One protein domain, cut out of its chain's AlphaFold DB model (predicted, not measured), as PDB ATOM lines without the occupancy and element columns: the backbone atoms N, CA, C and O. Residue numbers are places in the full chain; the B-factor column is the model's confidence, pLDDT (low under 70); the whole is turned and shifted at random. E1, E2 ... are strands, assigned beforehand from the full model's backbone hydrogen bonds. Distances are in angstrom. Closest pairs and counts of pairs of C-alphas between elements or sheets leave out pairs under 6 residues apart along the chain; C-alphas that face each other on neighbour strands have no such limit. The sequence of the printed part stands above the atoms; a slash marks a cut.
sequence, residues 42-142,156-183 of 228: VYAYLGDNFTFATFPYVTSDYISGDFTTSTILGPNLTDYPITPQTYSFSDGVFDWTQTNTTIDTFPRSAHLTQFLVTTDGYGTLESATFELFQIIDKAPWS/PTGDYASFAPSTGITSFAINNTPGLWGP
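What this domain is: This is residues 42 to 142 and 156 to 183 of the 228 residues of an uncharacterized protein of Candidatus Sulfopaludibacter sp. SbA3 (UniProt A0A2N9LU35). Two four-stranded sheets lie face to face as a sandwich, the strands of E5, E6, E8 and E7 crossing those of E1, E2, E3 and E4 at 83 degrees. The first four strands along the chain, E1 to E4, make one layer, and the chain changes to the other layer, E5 to E8, in the long link from E4 to E5. The printed part has 129 residues with no named helix and eight named strands, E1 to E8 in chain order; the class is all strand, though only 58 residues are in named elements, under half. Both sheets are antiparallel, in the orders E1, E2, E3, E4 and E5, E6, E8, E7. The whole is compact, with a radius of gyration of the C-alphas of 14.9 A, and its outline is elongated, 50 by 32 by 20 A.

How they stand to each other: In the twisted sheet, E5, residues 109 to 119, and E6, residues 125 to 135, form a hairpin; N 116 and O 129 are 2.8 A apart, within hydrogen-bond range. On the other side of E6 is E8, residues 169 to 175, antiparallel to it, with N 130 and O 172 at 3.1 A. E7, residues 160 to 164, is an edge strand and forms a hairpin with E8, with N 162 and O 171 at 2.9 A. Residues 80 to 81 pair antiparallel with residues 116 to 117 of E5. The facing sheet is a meander, each strand the antiparallel neighbour of the one before: E1, residues 42 to 49, E2, residues 62 to 69, E3, residues 86 to 90, and E4, residues 95 to 97. Here N 45 and O 65 are 2.7 A apart, N 66 and O 88 2.8 A, and N 96 and O 89 2.7 A. The closest C-alphas of E1 and E6 are those of Tyr 43 and Leu 125, 7.9 A apart. E2 and E8 are apart, but only just, at 8.1 A.

Where its parts are: E5 is 30.4 A long and E6 30.2 A. E2 measures 23.5 A, E1 22.7 A and E8 18.6 A; E3, E7 and E4 are shorter, at 14.1, 12.6 and 6.4 A. E1 begins with C-alpha 42 at (-30.913, 26.063, 22.826), E5 with C-alpha 109 at (-17.978, 35.679, 2.539), and E8 ends with C-alpha 175 at (-15.338, 34.765, 27.892).

The domain as a whole: The C-alphas farthest apart are those of Tyr 122 and Pro 140, 50.1 A. Residues 143 to 155 are not printed, and C-alphas 142 and 156 are 31.2 A apart across this cut, in the link from E6 to E7. The links E1 to E2, E2 to E3 and E4 to E5 are long. The mean pLDDT of the printed part is 71.6; residue 55 and residues 101 to 111, 132 to 142 and 156 to 183 are under 70.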
ATOM      1  N   VAL A  42     -31.172  24.672  23.195       87.69
ATOM      2  CA  VAL A  42     -30.913  26.063  22.826       87.69
ATOM      3  C   VAL A  42     -30.030  26.689  23.897       87.69
ATOM      4  O   VAL A  42     -30.372  26.685  25.079       87.69
ATOM      5  N   TYR A  43     -28.900  27.239  23.472       85.62
ATOM      6  CA  TYR A  43     -27.973  27.974  24.319       85.62
ATOM      7  C   TYR A  43     -27.997  29.434  23.888       85.62
ATOM      8  O   TYR A  43     -27.439  29.773  22.847       85.62
ATOM      9  N   ALA A  44     -28.656  30.281  24.676       87.19
ATOM     10  CA  ALA A  44     -28.739  31.715  24.432       87.19
ATOM     11  C   ALA A  44     -27.751  32.479  25.315       87.19
ATOM     12  O   ALA A  44     -27.559  32.122  26.475       87.19
ATOM     13  N   TYR A  45     -27.168  33.537  24.765       83.31
ATOM     14  CA  TYR A  45     -26.234  34.430  25.424       83.31
ATOM     15  C   TYR A  45     -26.686  35.878  25.278       83.31
ATOM     16  O   TYR A  45     -27.049  36.337  24.193       83.31
ATOM     17  N   LEU A  46     -26.597  36.613  26.377       83.62
ATOM     18  CA  LEU A  46     -26.752  38.057  26.409       83.62
ATOM     19  C   LEU A  46     -25.607  38.621  27.232       83.62
ATOM     20  O   LEU A  46     -25.648  38.495  28.448       83.62
ATOM     21  N   GLY A  47     -24.611  39.186  26.565       77.19
ATOM     22  CA  GLY A  47     -23.461  39.838  27.169       77.19
ATOM     23  C   GLY A  47     -23.753  41.270  27.608       77.19
ATOM     24  O   GLY A  47     -24.758  41.874  27.227       77.19
ATOM     25  N   ASP A  48     -22.831  41.824  28.381       79.19
ATOM     26  CA  ASP A  48     -22.855  43.213  28.811       79.19
ATOM     27  C   ASP A  48     -22.277  44.146  27.752       79.19
ATOM     28  O   ASP A  48     -21.528  43.770  26.847       79.19
ATOM     29  N   ASN A  49     -22.581  45.421  27.949       81.62
ATOM     30  CA  ASN A  49     -22.008  46.524  27.206       81.62
ATOM     31  C   ASN A  49     -20.470  46.501  27.206       81.62
ATOM     32  O   ASN A  49     -19.826  46.282  28.240       81.62
ATOM     33  N   PHE A  50     -19.868  46.835  26.064       77.62
ATOM     34  CA  PHE A  50     -18.416  46.952  25.961       77.62
ATOM     35  C   PHE A  50     -17.857  48.062  26.861       77.62
ATOM     36  O   PHE A  50     -18.350  49.190  26.884       77.62
ATOM     37  N   THR A  51     -16.750  47.781  27.556       77.31
ATOM     38  CA  THR A  51     -16.038  48.811  28.343       77.31
ATOM     39  C   THR A  51     -15.102  49.659  27.494       77.31
ATOM     40  O   THR A  51     -14.787  50.797  27.845       77.31
ATOM     41  N   PHE A  52     -14.671  49.107  26.363       73.12
ATOM     42  CA  PHE A  52     -13.844  49.769  25.375       73.12
ATOM     43  C   PHE A  52     -14.351  49.410  23.983       73.12
ATOM     44  O   PHE A  52     -14.525  48.232  23.673       73.12
ATOM     45  N   ALA A  53     -14.560  50.430  23.155       73.00
ATOM     46  CA  ALA A  53     -15.010  50.283  21.784       73.00
ATOM     47  C   ALA A  53     -14.271  51.280  20.887       73.00
ATOM     48  O   ALA A  53     -14.022  52.429  21.268       73.00
ATOM     49  N   THR A  54     -13.938  50.840  19.681       76.19
ATOM     50  CA  THR A  54     -13.466  51.699  18.592       76.19
ATOM     51  C   THR A  54     -14.489  51.675  17.473       76.19
ATOM     52  O   THR A  54     -15.096  50.634  17.244       76.19
ATOM     53  N   PHE A  55     -14.631  52.783  16.739       68.12
ATOM     54  CA  PHE A  55     -15.500  52.849  15.560       68.12
ATOM     55  C   PHE A  55     -15.304  51.610  14.656       68.12
ATOM     56  O   PHE A  55     -14.147  51.270  14.401       68.12
ATOM     57  N   PRO A  56     -16.380  50.961  14.169       73.12
ATOM     58  CA  PRO A  56     -17.785  51.402  14.176       73.12
ATOM     59  C   PRO A  56     -18.549  51.218  15.496       73.12
ATOM     60  O   PRO A  56     -19.669  51.711  15.606       73.12
ATOM     61  N   TYR A  57     -17.945  50.572  16.484       75.25
ATOM     62  CA  TYR A  57     -18.579  50.219  17.749       75.25
ATOM     63  C   TYR A  57     -18.645  51.383  18.735       75.25
ATOM     64  O   TYR A  57     -17.793  52.283  18.744       75.25
ATOM     65  N   VAL A  58     -19.627  51.316  19.627       82.69
ATOM     66  CA  VAL A  58     -19.777  52.182  20.794       82.69
ATOM     67  C   VAL A  58     -19.877  51.348  22.070       82.69
ATOM     68  O   VAL A  58     -20.222  50.175  22.060       82.69
ATOM     69  N   THR A  59     -19.596  51.958  23.220       84.56
ATOM     70  CA  THR A  59     -19.621  51.269  24.525       84.56
ATOM     71  C   THR A  59     -21.024  50.872  24.992       84.56
ATOM     72  O   THR A  59     -21.172  50.368  26.095       84.56
ATOM     73  N   SER A  60     -22.075  51.179  24.230       85.19
ATOM     74  CA  SER A  60     -23.428  50.666  24.477       85.19
ATOM     75  C   SER A  60     -23.740  49.398  23.688       85.19
ATOM     76  O   SER A  60     -24.797  48.817  23.914       85.19
ATOM     77  N   ASP A  61     -22.868  49.009  22.760       82.81
ATOM     78  CA  ASP A  61     -23.005  47.761  22.022       82.81
ATOM     79  C   ASP A  61     -22.588  46.590  22.920       82.81
ATOM     80  O   ASP A  61     -21.815  46.762  23.872       82.81
ATOM     81  N   TYR A  62     -23.137  45.414  22.634       80.00
ATOM     82  CA  TYR A  62     -22.921  44.192  23.393       80.00
ATOM     83  C   TYR A  62     -23.114  42.974  22.498       80.00
ATOM     84  O   TYR A  62     -23.757  43.028  21.447       80.00
ATOM     85  N   ILE A  63     -22.576  41.852  22.956       82.00
ATOM     86  CA  ILE A  63     -22.721  40.568  22.287       82.00
ATOM     87  C   ILE A  63     -24.026  39.905  22.721       82.00
ATOM     88  O   ILE A  63     -24.294  39.781  23.909       82.00
ATOM     89  N   SER A  64     -24.817  39.405  21.782       85.12
ATOM     90  CA  SER A  64     -25.984  38.573  22.085       85.12
ATOM     91  C   SER A  64     -26.229  37.539  21.000       85.12
ATOM     92  O   SER A  64     -25.753  37.691  19.879       85.12
ATOM     93  N   GLY A  65     -26.949  36.470  21.314       85.56
ATOM     94  CA  GLY A  65     -27.290  35.462  20.324       85.56
ATOM     95  C   GLY A  65     -27.636  34.113  20.908       85.56
ATOM     96  O   GLY A  65     -27.763  33.957  22.117       85.56
ATOM     97  N   ASP A  66     -27.759  33.128  20.035       89.19
ATOM     98  CA  ASP A  66     -28.032  31.754  20.408       89.19
ATOM     99  C   ASP A  66     -27.403  30.757  19.436       89.19
ATOM    100  O   ASP A  66     -27.046  31.074  18.295       89.19
ATOM    101  N   PHE A  67     -27.280  29.520  19.901       88.94
ATOM    102  CA  PHE A  67     -27.020  28.374  19.048       88.94
ATOM    103  C   PHE A  67     -27.760  27.140  19.543       88.94
ATOM    104  O   PHE A  67     -28.135  27.039  20.713       88.94
ATOM    105  N   THR A  68     -27.940  26.173  18.645       91.19
ATOM    106  CA  THR A  68     -28.601  24.910  18.971       91.19
ATOM    107  C   THR A  68     -27.705  23.703  18.762       91.19
ATOM    108  O   THR A  68     -26.874  23.663  17.850       91.19
ATOM    109  N   THR A  69     -27.891  22.682  19.594       88.75
ATOM    110  CA  THR A  69     -27.205  21.391  19.473       88.75
ATOM    111  C   THR A  69     -28.218  20.256  19.353       88.75
ATOM    112  O   THR A  69     -29.363  20.354  19.790       88.75
ATOM    113  N   SER A  70     -27.792  19.136  18.763       86.50
ATOM    114  CA  SER A  70     -28.621  17.922  18.682       86.50
ATOM    115  C   SER A  70     -28.833  17.237  20.033       86.50
ATOM    116  O   SER A  70     -29.714  16.392  20.167       86.50
ATOM    117  N   THR A  71     -27.954  17.517  20.997       84.62
ATOM    118  CA  THR A  71     -27.916  16.893  22.321       84.62
ATOM    119  C   THR A  71     -27.362  17.878  23.341       84.62
ATOM    120  O   THR A  71     -26.480  18.672  23.000       84.62
ATOM    121  N   ILE A  72     -27.801  17.750  24.595       85.00
ATOM    122  CA  ILE A  72     -27.227  18.460  25.747       85.00
ATOM    123  C   ILE A  72     -25.700  18.293  25.756       85.00
ATOM    124  O   ILE A  72     -25.185  17.185  25.560       85.00
ATOM    125  N   LEU A  73     -24.981  19.395  25.976       87.19
ATOM    126  CA  LEU A  73     -23.532  19.392  26.155       87.19
ATOM    127  C   LEU A  73     -23.152  18.628  27.436       87.19
ATOM    128  O   LEU A  73     -23.756  18.799  28.490       87.19
ATOM    129  N   GLY A  74     -22.148  17.755  27.337       86.88
ATOM    130  CA  GLY A  74     -21.661  16.984  28.483       86.88
ATOM    131  C   GLY A  74     -20.935  17.851  29.522       86.88
ATOM    132  O   GLY A  74     -20.560  18.983  29.218       86.88
ATOM    133  N   PRO A  75     -20.703  17.332  30.741       90.81
ATOM    134  CA  PRO A  75     -19.946  18.036  31.773       90.81
ATOM    135  C   PRO A  75     -18.434  18.034  31.503       90.81
ATOM    136  O   PRO A  75     -17.910  17.097  30.898       90.81
ATOM    137  N   ASN A  76     -17.731  19.020  32.065       91.50
ATOM    138  CA  ASN A  76     -16.272  19.184  32.042       91.50
ATOM    139  C   ASN A  76     -15.670  19.234  30.628       91.50
ATOM    140  O   ASN A  76     -14.618  18.639  30.372       91.50
ATOM    141  N   LEU A  77     -16.342  19.904  29.692       91.00
ATOM    142  CA  LEU A  77     -15.759  20.202  28.387       91.00
ATOM    143  C   LEU A  77     -14.831  21.407  28.522       91.00
ATOM    144  O   LEU A  77     -15.146  22.361  29.224       91.00
ATOM    145  N   THR A  78     -13.691  21.382  27.839       92.00
ATOM    146  CA  THR A  78     -12.758  22.513  27.780       92.00
ATOM    147  C   THR A  78     -12.331  22.688  26.341       92.00
ATOM    148  O   THR A  78     -11.776  21.749  25.764       92.00
ATOM    149  N   ASP A  79     -12.629  23.856  25.768       86.19
ATOM    150  CA  ASP A  79     -12.350  24.182  24.364       86.19
ATOM    151  C   ASP A  79     -12.786  23.060  23.405       86.19
ATOM    152  O   ASP A  79     -12.085  22.686  22.461       86.19
ATOM    153  N   TYR A  80     -13.945  22.456  23.686       89.50
ATOM    154  CA  TYR A  80     -14.413  21.286  22.961       89.50
ATOM    155  C   TYR A  80     -15.072  21.712  21.644       89.50
ATOM    156  O   TYR A  80     -16.012  22.512  21.671       89.50
ATOM    157  N   PRO A  81     -14.631  21.182  20.489       90.44
ATOM    158  CA  PRO A  81     -15.187  21.570  19.205       90.44
ATOM    159  C   PRO A  81     -16.582  20.979  18.997       90.44
ATOM    160  O   PRO A  81     -16.791  19.771  19.133       90.44
ATOM    161  N   ILE A  82     -17.527  21.826  18.593       89.31
ATOM    162  CA  ILE A  82     -18.883  21.424  18.214       89.31
ATOM    163  C   ILE A  82     -19.254  21.956  16.831       89.31
ATOM    164  O   ILE A  82     -18.679  22.916  16.324       89.31
ATOM    165  N   THR A  83     -20.261  21.334  16.222       89.56
ATOM    166  CA  THR A  83     -20.960  21.885  15.058       89.56
ATOM    167  C   THR A  83     -22.396  22.178  15.478       89.56
ATOM    168  O   THR A  83     -23.181  21.232  15.604       89.56
ATOM    169  N   PRO A  84     -22.752  23.449  15.730       88.62
ATOM    170  CA  PRO A  84     -24.133  23.811  16.017       88.62
ATOM    171  C   PRO A  84     -25.055  23.435  14.854       88.62
ATOM    172  O   PRO A  84     -24.657  23.505  13.688       88.62
ATOM    173  N   GLN A  85     -26.297  23.061  15.159       89.06
ATOM    174  CA  GLN A  85     -27.313  22.862  14.125       89.06
ATOM    175  C   GLN A  85     -27.735  24.198  13.517       89.06
ATOM    176  O   GLN A  85     -27.811  24.314  12.296       89.06
ATOM    177  N   THR A  86     -27.962  25.196  14.371       89.19
ATOM    178  CA  THR A  86     -28.225  26.591  14.007       89.19
ATOM    179  C   THR A  86     -27.444  27.514  14.934       89.19
ATOM    180  O   THR A  86     -27.091  27.122  16.046       89.19
ATOM    181  N   TYR A  87     -27.181  28.738  14.482       87.75
ATOM    182  CA  TYR A  87     -26.668  29.819  15.319       87.75
ATOM    183  C   TYR A  87     -27.052  31.183  14.751       87.75
ATOM    184  O   TYR A  87     -27.221  31.335  13.531       87.75
ATOM    185  N   SER A  88     -27.163  32.158  15.648       88.62
ATOM    186  CA  SER A  88     -27.447  33.556  15.355       88.62
ATOM    187  C   SER A  88     -26.843  34.431  16.449       88.62
ATOM    188  O   SER A  88     -27.357  34.453  17.558       88.62
ATOM    189  N   PHE A  89     -25.775  35.159  16.144       84.56
ATOM    190  CA  PHE A  89     -25.119  36.090  17.060       84.56
ATOM    191  C   PHE A  89     -25.100  37.507  16.496       84.56
ATOM    192  O   PHE A  89     -25.143  37.689  15.285       84.56
ATOM    193  N   SER A  90     -25.001  38.496  17.374       84.19
ATOM    194  CA  SER A  90     -24.849  39.911  17.065       84.19
ATOM    195  C   SER A  90     -23.872  40.542  18.047       84.19
ATOM    196  O   SER A  90     -23.866  40.177  19.222       84.19
ATOM    197  N   ASP A  91     -23.061  41.488  17.588       76.56
ATOM    198  CA  ASP A  91     -22.229  42.353  18.438       76.56
ATOM    199  C   ASP A  91     -22.783  43.786  18.549       76.56
ATOM    200  O   ASP A  91     -22.086  44.692  19.000       76.56
ATOM    201  N   GLY A  92     -24.023  44.004  18.094       80.69
ATOM    202  CA  GLY A  92     -24.670  45.316  18.017       80.69
ATOM    203  C   GLY A  92     -24.433  46.065  16.700       80.69
ATOM    204  O   GLY A  92     -25.217  46.956  16.365       80.69
ATOM    205  N   VAL A  93     -23.421  45.684  15.913       80.06
ATOM    206  CA  VAL A  93     -23.112  46.288  14.602       80.06
ATOM    207  C   VAL A  93     -23.287  45.282  13.465       80.06
ATOM    208  O   VAL A  93     -23.788  45.629  12.388       80.06
ATOM    209  N   PHE A  94     -22.876  44.040  13.686       76.31
ATOM    210  CA  PHE A  94     -22.932  42.943  12.740       76.31
ATOM    211  C   PHE A  94     -23.679  41.757  13.325       76.31
ATOM    212  O   PHE A  94     -23.528  41.414  14.491       76.31
ATOM    213  N   ASP A  95     -24.427  41.094  12.446       82.44
ATOM    214  CA  ASP A  95     -25.117  39.851  12.747       82.44
ATOM    215  C   ASP A  95     -24.446  38.692  12.007       82.44
ATOM    216  O   ASP A  95     -24.187  38.766  10.798       82.44
ATOM    217  N   TRP A  96     -24.232  37.584  12.707       80.19
ATOM    218  CA  TRP A  96     -23.677  36.339  12.194       80.19
ATOM    219  C   TRP A  96     -24.684  35.221  12.383       80.19
ATOM    220  O   TRP A  96     -24.955  34.755  13.485       80.19
ATOM    221  N   THR A  97     -25.235  34.775  11.270       84.69
ATOM    222  CA  THR A  97     -26.236  33.719  11.204       84.69
ATOM    223  C   THR A  97     -25.707  32.630  10.304       84.69
ATOM    224  O   THR A  97     -25.004  32.924   9.341       84.69
ATOM    225  N   GLN A  98     -26.128  31.390  10.526       82.44
ATOM    226  CA  GLN A  98     -25.745  30.273   9.658       82.44
ATOM    227  C   GLN A  98     -25.922  30.572   8.155       82.44
ATOM    228  O   GLN A  98     -25.142  30.102   7.336       82.44
ATOM    229  N   THR A  99     -26.914  31.380   7.773       76.75
ATOM    230  CA  THR A  99     -27.151  31.761   6.374       76.75
ATOM    231  C   THR A  99     -26.131  32.771   5.844       76.75
ATOM    232  O   THR A  99     -25.807  32.721   4.667       76.75
ATOM    233  N   ASN A 100     -25.619  33.698   6.655       70.00
ATOM    234  CA  ASN A 100     -24.673  34.721   6.184       70.00
ATOM    235  C   ASN A 100     -23.192  34.338   6.385       70.00
ATOM    236  O   ASN A 100     -22.311  35.025   5.876       70.00
ATOM    237  N   THR A 101     -22.938  33.217   7.060       67.75
ATOM    238  CA  THR A 101     -21.609  32.651   7.352       67.75
ATOM    239  C   THR A 101     -21.338  31.305   6.658       67.75
ATOM    240  O   THR A 101     -20.382  30.604   6.991       67.75
ATOM    241  N   THR A 102     -22.205  30.885   5.735       61.53
ATOM    242  CA  THR A 102     -22.007  29.675   4.908       61.53
ATOM    243  C   THR A 102     -21.931  29.987   3.421       61.53
ATOM    244  O   THR A 102     -21.686  29.092   2.609       61.53
ATOM    245  N   ILE A 103     -22.160  31.245   3.038       52.19
ATOM    246  CA  ILE A 103     -22.297  31.621   1.640       52.19
ATOM    247  C   ILE A 103     -21.046  32.365   1.178       52.19
ATOM    248  O   ILE A 103     -20.761  33.478   1.611       52.19
ATOM    249  N   ASP A 104     -20.361  31.766   0.200       55.16
ATOM    250  CA  ASP A 104     -19.313  32.381  -0.623       55.16
ATOM    251  C   ASP A 104     -19.864  33.445  -1.601       55.16
ATOM    252  O   ASP A 104     -19.426  33.560  -2.747       55.16
ATOM    253  N   THR A 105     -20.876  34.218  -1.201       44.16
ATOM    254  CA  THR A 105     -21.426  35.275  -2.053       44.16
ATOM    255  C   THR A 105     -20.901  36.623  -1.619       44.16
ATOM    256  O   THR A 105     -21.238  37.167  -0.570       44.16
ATOM    257  N   PHE A 106     -20.111  37.186  -2.521       46.09
ATOM    258  CA  PHE A 106     -19.699  38.576  -2.550       46.09
ATOM    259  C   PHE A 106     -20.854  39.545  -2.202       46.09
ATOM    260  O   PHE A 106     -21.972  39.337  -2.683       46.09
ATOM    261  N   PRO A 107     -20.617  40.638  -1.444       52.00
ATOM    262  CA  PRO A 107     -19.325  41.195  -1.010       52.00
ATOM    263  C   PRO A 107     -18.850  40.755   0.386       52.00
ATOM    264  O   PRO A 107     -17.888  41.324   0.901       52.00
ATOM    265  N   ARG A 108     -19.514  39.791   1.032       54.91
ATOM    266  CA  ARG A 108     -19.136  39.308   2.368       54.91
ATOM    267  C   ARG A 108     -19.231  37.785   2.408       54.91
ATOM    268  O   ARG A 108     -20.315  37.260   2.616       54.91
ATOM    269  N   SER A 109     -18.096  37.109   2.245       58.38
ATOM    270  CA  SER A 109     -17.978  35.679   2.539       58.38
ATOM    271  C   SER A 109     -17.297  35.533   3.893       58.38
ATOM    272  O   SER A 109     -16.105  35.822   4.013       58.38
ATOM    273  N   ALA A 110     -18.057  35.143   4.912       63.75
ATOM    274  CA  ALA A 110     -17.519  34.678   6.185       63.75
ATOM    275  C   ALA A 110     -17.792  33.180   6.298       63.75
ATOM    276  O   ALA A 110     -18.860  32.735   5.894       63.75
ATOM    277  N   HIS A 111     -16.840  32.425   6.838       66.88
ATOM    278  CA  HIS A 111     -16.980  30.997   7.111       66.88
ATOM    279  C   HIS A 111     -16.701  30.728   8.579       66.88
ATOM    280  O   HIS A 111     -15.662  31.141   9.093       66.88
ATOM    281  N   LEU A 112     -17.602  30.003   9.242       73.38
ATOM    282  CA  LEU A 112     -17.344  29.483  10.584       73.38
ATOM    283  C   LEU A 112     -16.273  28.394  10.503       73.38
ATOM    284  O   LEU A 112     -16.532  27.294  10.016       73.38
ATOM    285  N   THR A 113     -15.066  28.711  10.967       71.88
ATOM    286  CA  THR A 113     -13.936  27.772  10.984       71.88
ATOM    287  C   THR A 113     -13.906  26.957  12.262       71.88
ATOM    288  O   THR A 113     -13.470  25.804  12.245       71.88
ATOM    289  N   GLN A 114     -14.389  27.531  13.363       80.25
ATOM    290  CA  GLN A 114     -14.351  26.880  14.660       80.25
ATOM    291  C   GLN A 114     -15.497  27.345  15.555       80.25
ATOM    292  O   GLN A 114     -15.821  28.528  15.588       80.25
ATOM    293  N   PHE A 115     -16.071  26.407  16.307       84.50
ATOM    294  CA  PHE A 115     -16.972  26.682  17.421       84.50
ATOM    295  C   PHE A 115     -16.540  25.803  18.595       84.50
ATOM    296  O   PHE A 115     -16.625  24.576  18.518       84.50
ATOM    297  N   LEU A 116     -16.023  26.425  19.647       85.75
ATOM    298  CA  LEU A 116     -15.521  25.776  20.851       85.75
ATOM    299  C   LEU A 116     -16.428  26.105  22.024       85.75
ATOM    300  O   LEU A 116     -16.854  27.248  22.166       85.75
ATOM    301  N   VAL A 117     -16.683  25.119  22.877       88.12
ATOM    302  CA  VAL A 117     -17.457  25.299  24.108       88.12
ATOM    303  C   VAL A 117     -16.705  24.766  25.317       88.12
ATOM    304  O   VAL A 117     -16.014  23.745  25.237       88.12
ATOM    305  N   THR A 118     -16.894  25.432  26.449       86.75
ATOM    306  CA  THR A 118     -16.420  24.987  27.763       86.75
ATOM    307  C   THR A 118     -17.618  24.849  28.690       86.75
ATOM    308  O   THR A 118     -18.470  25.738  28.726       86.75
ATOM    309  N   THR A 119     -17.710  23.732  29.410       88.44
ATOM    310  CA  THR A 119     -18.810  23.449  30.341       88.44
ATOM    311  C   THR A 119     -18.300  23.096  31.732       88.44
ATOM    312  O   THR A 119     -17.237  22.489  31.889       88.44
ATOM    313  N   ASP A 120     -19.102  23.423  32.743       83.44
ATOM    314  CA  ASP A 120     -18.821  23.105  34.140       83.44
ATOM    315  C   ASP A 120     -18.976  21.597  34.446       83.44
ATOM    316  O   ASP A 120     -19.320  20.769  33.593       83.44
ATOM    317  N   GLY A 121     -18.777  21.219  35.712       80.56
ATOM    318  CA  GLY A 121     -18.939  19.837  36.179       80.56
ATOM    319  C   GLY A 121     -20.354  19.252  36.056       80.56
ATOM    320  O   GLY A 121     -20.523  18.046  36.256       80.56
ATOM    321  N   TYR A 122     -21.351  20.070  35.717       82.25
ATOM    322  CA  TYR A 122     -22.753  19.701  35.535       82.25
ATOM    323  C   TYR A 122     -23.212  19.764  34.067       82.25
ATOM    324  O   TYR A 122     -24.318  19.312  33.775       82.25
ATOM    325  N   GLY A 123     -22.371  20.245  33.143       79.00
ATOM    326  CA  GLY A 123     -22.719  20.422  31.727       79.00
ATOM    327  C   GLY A 123     -23.328  21.787  31.405       79.00
ATOM    328  O   GLY A 123     -23.801  22.000  30.289       79.00
ATOM    329  N   THR A 124     -23.306  22.721  32.357       82.44
ATOM    330  CA  THR A 124     -23.696  24.116  32.129       82.44
ATOM    331  C   THR A 124     -22.637  24.792  31.270       82.44
ATOM    332  O   THR A 124     -21.446  24.644  31.530       82.44
ATOM    333  N   LEU A 125     -23.061  25.541  30.254       83.19
ATOM    334  CA  LEU A 125     -22.154  26.277  29.379       83.19
ATOM    335  C   LEU A 125     -21.503  27.451  30.130       83.19
ATOM    336  O   LEU A 125     -22.199  28.309  30.667       83.19
ATOM    337  N   GLU A 126     -20.171  27.473  30.160       82.44
ATOM    338  CA  GLU A 126     -19.365  28.533  30.774       82.44
ATOM    339  C   GLU A 126     -18.789  29.489  29.725       82.44
ATOM    340  O   GLU A 126     -18.714  30.689  29.954       82.44
ATOM    341  N   SER A 127     -18.375  28.998  28.560       80.69
ATOM    342  CA  SER A 127     -17.893  29.872  27.489       80.69
ATOM    343  C   SER A 127     -18.130  29.267  26.117       80.69
ATOM    344  O   SER A 127     -18.224  28.044  25.960       80.69
ATOM    345  N   ALA A 128     -18.219  30.145  25.122       80.62
ATOM    346  CA  ALA A 128     -18.274  29.773  23.722       80.62
ATOM    347  C   ALA A 128     -17.322  30.675  22.932       80.62
ATOM    348  O   ALA A 128     -17.396  31.899  22.998       80.62
ATOM    349  N   THR A 129     -16.418  30.073  22.175       80.31
ATOM    350  CA  THR A 129     -15.531  30.802  21.265       80.31
ATOM    351  C   THR A 129     -15.878  30.399  19.851       80.31
ATOM    352  O   THR A 129     -15.960  29.207  19.554       80.31
ATOM    353  N   PHE A 130     -16.066  31.373  18.968       76.06
ATOM    354  CA  PHE A 130     -16.277  31.087  17.561       76.06
ATOM    355  C   PHE A 130     -15.362  31.929  16.689       76.06
ATOM    356  O   PHE A 130     -15.206  33.137  16.853       76.06
ATOM    357  N   GLU A 131     -14.732  31.260  15.739       70.88
ATOM    358  CA  GLU A 131     -13.823  31.896  14.807       70.88
ATOM    359  C   GLU A 131     -14.487  31.953  13.435       70.88
ATOM    360  O   GLU A 131     -14.963  30.944  12.902       70.88
ATOM    361  N   LEU A 132     -14.550  33.164  12.886       66.81
ATOM    362  CA  LEU A 132     -15.085  33.432  11.564       66.81
ATOM    363  C   LEU A 132     -13.936  33.885  10.667       66.81
ATOM    364  O   LEU A 132     -13.307  34.923  10.882       66.81
ATOM    365  N   PHE A 133     -13.676  33.121   9.618       63.19
ATOM    366  CA  PHE A 133     -12.745  33.525   8.580       63.19
ATOM    367  C   PHE A 133     -13.496  34.312   7.510       63.19
ATOM    368  O   PHE A 133     -14.325  33.744   6.797       63.19
ATOM    369  N   GLN A 134     -13.224  35.610   7.383       61.16
ATOM    370  CA  GLN A 134     -13.792  36.442   6.329       61.16
ATOM    371  C   GLN A 134     -12.778  36.620   5.194       61.16
ATOM    372  O   GLN A 134     -11.656  37.077   5.385       61.16
ATOM    373  N   ILE A 135     -13.166  36.318   3.958       53.75
ATOM    374  CA  ILE A 135     -12.341  36.712   2.812       53.75
ATOM    375  C   ILE A 135     -12.702  38.153   2.477       53.75
ATOM    376  O   ILE A 135     -13.755  38.430   1.901       53.75
ATOM    377  N   ILE A 136     -11.830  39.086   2.852       52.28
ATOM    378  CA  ILE A 136     -11.905  40.466   2.373       52.28
ATOM    379  C   ILE A 136     -10.976  40.572   1.175       52.28
ATOM    380  O   ILE A 136      -9.764  40.735   1.330       52.28
ATOM    381  N   ASP A 137     -11.533  40.539  -0.031       45.91
ATOM    382  CA  ASP A 137     -10.786  41.031  -1.181       45.91
ATOM    383  C   ASP A 137     -10.617  42.544  -1.020       45.91
ATOM    384  O   ASP A 137     -11.548  43.324  -1.212       45.91
ATOM    385  N   LYS A 138      -9.415  42.917  -0.566       41.22
ATOM    386  CA  LYS A 138      -8.786  44.242  -0.585       41.22
ATOM    387  C   LYS A 138      -9.783  45.401  -0.705       41.22
ATOM    388  O   LYS A 138     -10.131  45.821  -1.809       41.22
ATOM    389  N   ALA A 139     -10.157  45.994   0.432       41.72
ATOM    390  CA  ALA A 139     -10.777  47.314   0.425       41.72
ATOM    391  C   ALA A 139      -9.949  48.245  -0.494       41.72
ATOM    392  O   ALA A 139      -8.718  48.244  -0.378       41.72
ATOM    393  N   PRO A 140     -10.560  49.046  -1.388       42.81
ATOM    394  CA  PRO A 140      -9.835  49.891  -2.348       42.81
ATOM    395  C   PRO A 140      -8.923  50.959  -1.706       42.81
ATOM    396  O   PRO A 140      -8.320  51.763  -2.412       42.81
ATOM    397  N   TRP A 141      -8.795  50.960  -0.376       40.16
ATOM    398  CA  TRP A 141      -8.022  51.904   0.423       40.16
ATOM    399  C   TRP A 141      -6.912  51.250   1.270       40.16
ATOM    400  O   TRP A 141      -6.160  51.981   1.912       40.16
ATOM    401  N   SER A 142      -6.760  49.915   1.305       36.34
ATOM    402  CA  SER A 142      -5.740  49.293   2.164       36.34
ATOM    403  C   SER A 142      -4.390  49.150   1.448       36.34
ATOM    404  O   SER A 142      -4.183  48.366   0.517       36.34
ATOM    405  N   PRO A 156     -16.235  43.909  29.903       40.50
ATOM    406  CA  PRO A 156     -15.649  44.004  31.242       40.50
ATOM    407  C   PRO A 156     -14.981  42.705  31.724       40.50
ATOM    408  O   PRO A 156     -14.231  42.738  32.698       40.50
ATOM    409  N   THR A 157     -15.213  41.576  31.045       54.66
ATOM    410  CA  THR A 157     -14.739  40.243  31.446       54.66
ATOM    411  C   THR A 157     -14.024  39.455  30.376       54.66
ATOM    412  O   THR A 157     -13.868  38.244  30.494       54.66
ATOM    413  N   GLY A 158     -13.512  40.153  29.369       56.16
ATOM    414  CA  GLY A 158     -12.709  39.516  28.337       56.16
ATOM    415  C   GLY A 158     -13.522  38.970  27.173       56.16
ATOM    416  O   GLY A 158     -12.926  38.331  26.313       56.16
ATOM    417  N   ASP A 159     -14.828  39.239  27.108       55.97
ATOM    418  CA  ASP A 159     -15.559  39.200  25.843       55.97
ATOM    419  C   ASP A 159     -14.843  40.106  24.847       55.97
ATOM    420  O   ASP A 159     -14.586  41.277  25.147       55.97
ATOM    421  N   TYR A 160     -14.496  39.584  23.680       63.09
ATOM    422  CA  TYR A 160     -13.916  40.403  22.630       63.09
ATOM    423  C   TYR A 160     -14.420  39.968  21.264       63.09
ATOM    424  O   TYR A 160     -14.464  38.784  20.936       63.09
ATOM    425  N   ALA A 161     -14.731  40.958  20.439       59.53
ATOM    426  CA  ALA A 161     -14.675  40.801  19.001       59.53
ATOM    427  C   ALA A 161     -13.452  41.573  18.513       59.53
ATOM    428  O   ALA A 161     -13.164  42.686  18.970       59.53
ATOM    429  N   SER A 162     -12.690  40.955  17.620       63.28
ATOM    430  CA  SER A 162     -11.591  41.630  16.950       63.28
ATOM    431  C   SER A 162     -11.626  41.379  15.459       63.28
ATOM    432  O   SER A 162     -11.774  40.238  15.013       63.28
ATOM    433  N   PHE A 163     -11.430  42.444  14.695       56.97
ATOM    434  CA  PHE A 163     -11.403  42.398  13.244       56.97
ATOM    435  C   PHE A 163      -9.991  42.661  12.740       56.97
ATOM    436  O   PHE A 163      -9.502  43.778  12.794       56.97
ATOM    437  N   ALA A 164      -9.302  41.670  12.191       57.22
ATOM    438  CA  ALA A 164      -8.001  41.891  11.571       57.22
ATOM    439  C   ALA A 164      -8.167  42.160  10.056       57.22
ATOM    440  O   ALA A 164      -8.135  41.214   9.266       57.22
ATOM    441  N   PRO A 165      -8.270  43.427   9.587       49.00
ATOM    442  CA  PRO A 165      -8.481  43.742   8.168       49.00
ATOM    443  C   PRO A 165      -7.333  43.272   7.270       49.00
ATOM    444  O   PRO A 165      -7.518  43.093   6.070       49.00
ATOM    445  N   SER A 166      -6.136  43.092   7.837       44.59
ATOM    446  CA  SER A 166      -4.950  42.639   7.103       44.59
ATOM    447  C   SER A 166      -4.973  41.146   6.755       44.59
ATOM    448  O   SER A 166      -4.292  40.741   5.815       44.59
ATOM    449  N   THR A 167      -5.761  40.343   7.474       47.19
ATOM    450  CA  THR A 167      -5.911  38.894   7.255       47.19
ATOM    451  C   THR A 167      -7.338  38.490   6.893       47.19
ATOM    452  O   THR A 167      -7.548  37.349   6.493       47.19
ATOM    453  N   GLY A 168      -8.308  39.402   7.026       49.19
ATOM    454  CA  GLY A 168      -9.730  39.092   6.890       49.19
ATOM    455  C   GLY A 168     -10.275  38.246   8.048       49.19
ATOM    456  O   GLY A 168     -11.363  37.703   7.974       49.19
ATOM    457  N   ILE A 169      -9.541  38.099   9.148       50.84
ATOM    458  CA  ILE A 169      -9.995  37.247  10.251       50.84
ATOM    459  C   ILE A 169     -10.839  38.082  11.215       50.84
ATOM    460  O   ILE A 169     -10.356  39.072  11.765       50.84
ATOM    461  N   THR A 170     -12.086  37.667  11.429       55.91
ATOM    462  CA  THR A 170     -12.945  38.118  12.531       55.91
ATOM    463  C   THR A 170     -12.925  37.047  13.612       55.91
ATOM    464  O   THR A 170     -13.545  35.997  13.458       55.91
ATOM    465  N   SER A 171     -12.202  37.282  14.702       53.88
ATOM    466  CA  SER A 171     -12.217  36.363  15.843       53.88
ATOM    467  C   SER A 171     -13.127  36.898  16.933       53.88
ATOM    468  O   SER A 171     -13.064  38.083  17.273       53.88
ATOM    469  N   PHE A 172     -13.935  36.005  17.489       60.97
ATOM    470  CA  PHE A 172     -14.902  36.319  18.516       60.97
ATOM    471  C   PHE A 172     -14.745  35.362  19.687       60.97
ATOM    472  O   PHE A 172     -14.746  34.141  19.515       60.97
ATOM    473  N   ALA A 173     -14.622  35.907  20.885       57.25
ATOM    474  CA  ALA A 173     -14.614  35.108  22.093       57.25
ATOM    475  C   ALA A 173     -15.649  35.650  23.067       57.25
ATOM    476  O   ALA A 173     -15.618  36.830  23.421       57.25
ATOM    477  N   ILE A 174     -16.531  34.756  23.510       58.84
ATOM    478  CA  ILE A 174     -17.377  34.970  24.675       58.84
ATOM    479  C   ILE A 174     -16.640  34.339  25.851       58.84
ATOM    480  O   ILE A 174     -16.625  33.114  25.998       58.84
ATOM    481  N   ASN A 175     -16.009  35.173  26.669       56.88
ATOM    482  CA  ASN A 175     -15.338  34.765  27.892       56.88
ATOM    483  C   ASN A 175     -16.193  35.266  29.064       56.88
ATOM    484  O   ASN A 175     -16.244  36.465  29.339       56.88
ATOM    485  N   ASN A 176     -16.871  34.338  29.751       52.50
ATOM    486  CA  ASN A 176     -17.685  34.610  30.945       52.50
ATOM    487  C   ASN A 176     -17.010  35.655  31.865       52.50
ATOM    488  O   ASN A 176     -15.831  35.515  32.185       52.50
ATOM    489  N   THR A 177     -17.646  36.709  32.383       49.69
ATOM    490  CA  THR A 177     -19.061  37.100  32.524       49.69
ATOM    491  C   THR A 177     -19.180  38.627  32.555       49.69
ATOM    492  O   THR A 177     -18.721  39.207  33.530       49.69
ATOM    493  N   PRO A 178     -20.019  39.274  31.750       46.44
ATOM    494  CA  PRO A 178     -21.391  39.266  32.220       46.44
ATOM    495  C   PRO A 178     -22.279  38.970  31.037       46.44
ATOM    496  O   PRO A 178     -22.699  39.856  30.315       46.44
ATOM    497  N   GLY A 179     -22.553  37.685  30.863       50.16
ATOM    498  CA  GLY A 179     -23.736  37.270  30.156       50.16
ATOM    499  C   GLY A 179     -24.337  36.027  30.774       50.16
ATOM    500  O   GLY A 179     -23.654  35.236  31.424       50.16
ATOM    501  N   LEU A 180     -25.654  35.916  30.663       60.09
ATOM    502  CA  LEU A 180     -26.416  34.798  31.204       60.09
ATOM    503  C   LEU A 180     -26.606  33.765  30.096       60.09
ATOM    504  O   LEU A 180     -27.289  34.042  29.115       60.09
ATOM    505  N   TRP A 181     -26.035  32.576  30.281       64.56
ATOM    506  CA  TRP A 181     -26.452  31.395  29.534       64.56
ATOM    507  C   TRP A 181     -27.724  30.837  30.169       64.56
ATOM    508  O   TRP A 181     -27.731  30.502  31.355       64.56
ATOM    509  N   GLY A 182     -28.813  30.751  29.406       58.06
ATOM    510  CA  GLY A 182     -30.082  30.244  29.922       58.06
ATOM    511  C   GLY A 182     -30.971  29.633  28.837       58.06
ATOM    512  O   GLY A 182     -30.965  30.132  27.713       58.06
ATOM    513  N   PRO A 183     -31.750  28.583  29.163       47.19
ATOM    514  CA  PRO A 183     -32.705  27.964  28.238       47.19
ATOM    515  C   PRO A 183     -33.936  28.845  27.946       47.19
ATOM    516  O   PRO A 183     -34.689  28.543  27.029       47.19
TER     517      PRO A 183